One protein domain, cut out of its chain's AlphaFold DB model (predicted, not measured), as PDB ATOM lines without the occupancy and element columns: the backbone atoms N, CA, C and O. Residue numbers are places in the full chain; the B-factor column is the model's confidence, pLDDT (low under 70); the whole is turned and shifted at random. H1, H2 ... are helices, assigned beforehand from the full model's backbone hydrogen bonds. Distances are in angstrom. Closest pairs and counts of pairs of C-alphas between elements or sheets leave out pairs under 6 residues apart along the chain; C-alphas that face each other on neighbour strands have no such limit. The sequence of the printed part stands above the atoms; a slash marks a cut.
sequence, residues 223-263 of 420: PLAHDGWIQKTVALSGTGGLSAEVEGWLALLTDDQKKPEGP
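What this domain is: This is residues 223 to 263 of the 420 residues of an uncharacterized protein of Planctomycetes bacterium (UniProt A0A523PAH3). Three short helices sit at the corners of a triangle, with H2, the longest, near H1 and with H3 just beyond the end of H2, after a tight link. The loop of residues 235 to 243 makes the turn at one end of the domain, and a tail, residues 259 to 263, runs out from H3 at the other. The printed part has 41 residues with three named helices in the order H1, H2, H3 and no named strand; the class is all helix, though under half of the residues, 18, are in named elements. The whole is compact, with a radius of gyration of the C-alphas of 9.8 A, yet elongated, spanning 32 by 17 by 14 A.

How they stand to each other: H2, residues 244 to 252, is close to but not clearly touching H1, residues 230 to 234; their closest C-alphas, those of Leu 250 and Val 234, are 6.9 A apart. H2 is also close to but not clearly touching H3, residues 255 to 258, the closest C-alphas being those of Leu 250 and Lys 258 at 7.4 A. H1 and H3 only just touch, with 3 pairs of C-alphas within 8 A; the closest, those of Gln 231 and Lys 258, are 6.4 A apart. In H1 every O i to N i+4 pair is within hydrogen-bond range, in H2 4 of 5 are, and H3 is too short for such a pair.

Where its parts are: H2 is 12.7 A long, from C-alpha 244 at (16.557, 49.382, 90.760) to C-alpha 252. H1 measures 6.2 A and begins at C-alpha 230, at (30.351, 42.134, 85.384). H3 measures 5.0 A and ends at C-alpha 258, at (30.097, 46.730, 80.991).

The domain as a whole: The C-alphas farthest apart, those of Gly 240 and Pro 263, are 32.5 A apart. The printed part has no cut. The link from H2 to H3 is tight, and that from H1 to H2 is short. Mean pLDDT of the printed part is 86.4, and residues 261 to 263 are under 70.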
ATOM      1  N   PRO A 223      29.668  48.776  90.879       90.19
ATOM      2  CA  PRO A 223      29.796  47.356  90.545       90.19
ATOM      3  C   PRO A 223      31.263  46.946  90.328       90.19
ATOM      4  O   PRO A 223      32.092  47.758  89.928       90.19
ATOM      5  N   LEU A 224      31.577  45.677  90.606       87.56
ATOM      6  CA  LEU A 224      32.877  45.118  90.244       87.56
ATOM      7  C   LEU A 224      32.914  44.918  88.738       87.56
ATOM      8  O   LEU A 224      32.214  44.049  88.227       87.56
ATOM      9  N   ALA A 225      33.722  45.720  88.066       86.88
ATOM     10  CA  ALA A 225      33.782  45.791  86.620       86.88
ATOM     11  C   ALA A 225      34.991  45.040  86.059       86.88
ATOM     12  O   ALA A 225      35.609  45.569  85.161       86.88
ATOM     13  N   HIS A 226      35.346  43.872  86.607       85.00
ATOM     14  CA  HIS A 226      36.383  42.988  86.052       85.00
ATOM     15  C   HIS A 226      35.808  42.047  84.999       85.00
ATOM     16  O   HIS A 226      34.630  41.660  85.090       85.00
ATOM     17  N   ASP A 227      36.656  41.662  84.046       79.38
ATOM     18  CA  ASP A 227      36.306  40.664  83.048       79.38
ATOM     19  C   ASP A 227      35.871  39.337  83.694       79.38
ATOM     20  O   ASP A 227      36.310  38.968  84.786       79.38
ATOM     21  N   GLY A 228      34.910  38.654  83.074       74.00
ATOM     22  CA  GLY A 228      34.247  37.453  83.585       74.00
ATOM     23  C   GLY A 228      33.277  37.671  84.760       74.00
ATOM     24  O   GLY A 228      32.534  36.747  85.128       74.00
ATOM     25  N   TRP A 229      33.246  38.865  85.365       81.88
ATOM     26  CA  TRP A 229      32.449  39.150  86.564       81.88
ATOM     27  C   TRP A 229      31.230  40.009  86.233       81.88
ATOM     28  O   TRP A 229      30.095  39.627  86.552       81.88
ATOM     29  N   ILE A 230      31.430  41.160  85.588       87.31
ATOM     30  CA  ILE A 230      30.351  42.134  85.384       87.31
ATOM     31  C   ILE A 230      29.345  41.706  84.317       87.31
ATOM     32  O   ILE A 230      28.150  41.974  84.466       87.31
ATOM     33  N   GLN A 231      29.782  40.957  83.305       84.38
ATOM     34  CA  GLN A 231      28.978  40.583  82.138       84.38
ATOM     35  C   GLN A 231      27.721  39.801  82.528       84.38
ATOM     36  O   GLN A 231      26.649  40.019  81.965       84.38
ATOM     37  N   LYS A 232      27.813  38.936  83.548       84.06
ATOM     38  CA  LYS A 232      26.656  38.189  84.073       84.06
ATOM     39  C   LYS A 232      25.609  39.113  84.687       84.06
ATOM     40  O   LYS A 232      24.416  38.854  84.560       84.06
ATOM     41  N   THR A 233      26.052  40.182  85.344       89.06
ATOM     42  CA  THR A 233      25.161  41.188  85.935       89.06
ATOM     43  C   THR A 233      24.562  42.067  84.839       89.06
ATOM     44  O   THR A 233      23.355  42.284  84.827       89.06
ATOM     45  N   VAL A 234      25.369  42.489  83.863       88.75
ATOM     46  CA  VAL A 234      24.923  43.267  82.693       88.75
ATOM     47  C   VAL A 234      23.875  42.511  81.877       88.75
ATOM     48  O   VAL A 234      22.873  43.104  81.490       88.75
ATOM     49  N   ALA A 235      24.040  41.201  81.677       87.62
ATOM     50  CA  ALA A 235      23.088  40.363  80.943       87.62
ATOM     51  C   ALA A 235      21.688  40.306  81.585       87.62
ATOM     52  O   ALA A 235      20.714  39.963  80.915       87.62
ATOM     53  N   LEU A 236      21.573  40.633  82.875       90.06
ATOM     54  CA  LEU A 236      20.295  40.712  83.582       90.06
ATOM     55  C   LEU A 236      19.649  42.103  83.496       90.06
ATOM     56  O   LEU A 236      18.483  42.238  83.875       90.06
ATOM     57  N   SER A 237      20.359  43.122  83.004       92.69
ATOM     58  CA  SER A 237      19.837  44.487  82.923       92.69
ATOM     59  C   SER A 237      18.613  44.565  82.012       92.69
ATOM     60  O   SER A 237      18.576  43.984  80.927       92.69
ATOM     61  N   GLY A 238      17.563  45.235  82.483       91.12
ATOM     62  CA  GLY A 238      16.302  45.392  81.754       91.12
ATOM     63  C   GLY A 238      15.400  44.152  81.746       91.12
ATOM     64  O   GLY A 238      14.263  44.230  81.286       91.12
ATOM     65  N   THR A 239      15.847  43.021  82.302       94.81
ATOM     66  CA  THR A 239      15.026  41.797  82.407       94.81
ATOM     67  C   THR A 239      14.035  41.839  83.575       94.81
ATOM     68  O   THR A 239      13.140  40.999  83.663       94.81
ATOM     69  N   GLY A 240      14.201  42.796  84.497       94.12
ATOM     70  CA  GLY A 240      13.491  42.844  85.778       94.12
ATOM     71  C   GLY A 240      14.085  41.925  86.855       94.12
ATOM     72  O   GLY A 240      13.521  41.828  87.943       94.12
ATOM     73  N   GLY A 241      15.208  41.254  86.570       93.19
ATOM     74  CA  GLY A 241      15.922  40.391  87.517       93.19
ATOM     75  C   GLY A 241      16.853  41.124  88.491       93.19
ATOM     76  O   GLY A 241      17.333  40.506  89.440       93.19
ATOM     77  N   LEU A 242      17.109  42.418  88.280       94.81
ATOM     78  CA  LEU A 242      17.986  43.246  89.112       94.81
ATOM     79  C   LEU A 242      17.190  44.225  89.985       94.81
ATOM     80  O   LEU A 242      16.055  44.594  89.676       94.81
ATOM     81  N   SER A 243      17.794  44.672  91.089       96.88
ATOM     82  CA  SER A 243      17.239  45.778  91.871       96.88
ATOM     83  C   SER A 243      17.379  47.096  91.104       96.88
ATOM     84  O   SER A 243      18.305  47.272  90.314       96.88
ATOM     85  N   ALA A 244      16.498  48.059  91.386       97.06
ATOM     86  CA  ALA A 244      16.557  49.382  90.760       97.06
ATOM     87  C   ALA A 244      17.893  50.112  91.009       97.06
ATOM     88  O   ALA A 244      18.321  50.910  90.182       97.06
ATOM     89  N   GLU A 245      18.551  49.832  92.135       96.56
ATOM     90  CA  GLU A 245      19.869  50.382  92.460       96.56
ATOM     91  C   GLU A 245      20.957  49.830  91.531       96.56
ATOM     92  O   GLU A 245      21.713  50.606  90.953       96.56
ATOM     93  N   VAL A 246      20.987  48.509  91.318       95.06
ATOM     94  CA  VAL A 246      21.959  47.877  90.414       95.06
ATOM     95  C   VAL A 246      21.711  48.310  88.970       95.06
ATOM     96  O   VAL A 246      22.663  48.660  88.281       95.06
ATOM     97  N   GLU A 247      20.452  48.368  88.526       96.12
ATOM     98  CA  GLU A 247      20.104  48.919  87.204       96.12
ATOM     99  C   GLU A 247      20.593  50.368  87.056       96.12
ATOM    100  O   GLU A 247      21.150  50.742  86.026       96.12
ATOM    101  N   GLY A 248      20.442  51.175  88.112       96.19
ATOM    102  CA  GLY A 248      20.939  52.547  88.155       96.19
ATOM    103  C   GLY A 248      22.458  52.635  88.014       96.19
ATOM    104  O   GLY A 248      22.943  53.480  87.268       96.19
ATOM    105  N   TRP A 249      23.213  51.755  88.676       94.69
ATOM    106  CA  TRP A 249      24.669  51.696  88.516       94.69
ATOM    107  C   TRP A 249      25.076  51.283  87.101       94.69
ATOM    108  O   TRP A 249      25.915  51.945  86.497       94.69
ATOM    109  N   LEU A 250      24.464  50.227  86.554       94.44
ATOM    110  CA  LEU A 250      24.768  49.739  85.205       94.44
ATOM    111  C   LEU A 250      24.459  50.782  84.125       94.44
ATOM    112  O   LEU A 250      25.174  50.861  83.129       94.44
ATOM    113  N   ALA A 251      23.428  51.604  84.327       94.88
ATOM    114  CA  ALA A 251      23.073  52.683  83.411       94.88
ATOM    115  C   ALA A 251      24.124  53.808  83.341       94.88
ATOM    116  O   ALA A 251      24.134  54.555  82.365       94.88
ATOM    117  N   LEU A 252      24.992  53.938  84.352       95.44
ATOM    118  CA  LEU A 252      26.075  54.930  84.380       95.44
ATOM    119  C   LEU A 252      27.375  54.425  83.745       95.44
ATOM    120  O   LEU A 252      28.256  55.235  83.455       95.44
ATOM    121  N   LEU A 253      27.507  53.111  83.555       93.56
ATOM    122  CA  LEU A 253      28.688  52.522  82.938       93.56
ATOM    123  C   LEU A 253      28.689  52.757  81.427       93.56
ATOM    124  O   LEU A 253      27.654  52.641  80.757       93.56
ATOM    125  N   THR A 254      29.880  53.018  80.898       89.56
ATOM    126  CA  THR A 254      30.156  52.927  79.459       89.56
ATOM    127  C   THR A 254      30.036  51.481  78.976       89.56
ATOM    128  O   THR A 254      29.948  50.550  79.782       89.56
ATOM    129  N   ASP A 255      29.993  51.277  77.662       85.06
ATOM    130  CA  ASP A 255      29.913  49.925  77.106       85.06
ATOM    131  C   ASP A 255      31.196  49.128  77.378       85.06
ATOM    132  O   ASP A 255      31.093  47.981  77.812       85.06
ATOM    133  N   ASP A 256      32.360  49.778  77.301       81.38
ATOM    134  CA  ASP A 256      33.655  49.196  77.676       81.38
ATOM    135  C   ASP A 256      33.684  48.804  79.159       81.38
ATOM    136  O   ASP A 256      34.138  47.736  79.524       81.38
ATOM    137  N   GLN A 257      33.095  49.585  80.067       89.12
ATOM    138  CA  GLN A 257      33.039  49.188  81.485       89.12
ATOM    139  C   GLN A 257      32.036  48.062  81.775       89.12
ATOM    140  O   GLN A 257      32.140  47.381  82.798       89.12
ATOM    141  N   LYS A 258      31.027  47.873  80.915       86.38
ATOM    142  CA  LYS A 258      30.097  46.730  80.991       86.38
ATOM    143  C   LYS A 258      30.714  45.457  80.418       86.38
ATOM    144  O   LYS A 258      30.211  44.368  80.706       86.38
ATOM    145  N   LYS A 259      31.755  45.606  79.602       79.00
ATOM    146  CA  LYS A 259      32.545  44.545  78.982       79.00
ATOM    147  C   LYS A 259      34.016  44.973  78.986       79.00
ATOM    148  O   LYS A 259      34.521  45.364  77.939       79.00
ATOM    149  N   PRO A 260      34.650  44.979  80.167       71.94
ATOM    150  CA  PRO A 260      36.057  45.310  80.287       71.94
ATOM    151  C   PRO A 260      36.799  44.193  79.577       71.94
ATOM    152  O   PRO A 260      36.906  43.091  80.102       71.94
ATOM    153  N   GLU A 261      37.157  44.438  78.331       63.03
ATOM    154  CA  GLU A 261      38.104  43.618  77.600       63.03
ATOM    155  C   GLU A 261      39.497  44.113  78.032       63.03
ATOM    156  O   GLU A 261      39.665  45.294  78.361       63.03
ATOM    157  N   GLY A 262      40.476  43.212  78.110       50.62
ATOM    158  CA  GLY A 262      41.884  43.573  78.284       50.62
ATOM    159  C   GLY A 262      42.409  44.452  77.145       50.62
ATOM    160  O   GLY A 262      41.625  44.995  76.373       50.62
ATOM    161  N   PRO A 263      43.727  44.551  76.897       39.88
ATOM    162  CA  PRO A 263      44.280  45.306  75.761       39.88
ATOM    163  C   PRO A 263      43.813  44.823  74.369       39.88
ATOM    164  O   PRO A 263      44.204  45.381  73.343       39.88
TER     165      PRO A 263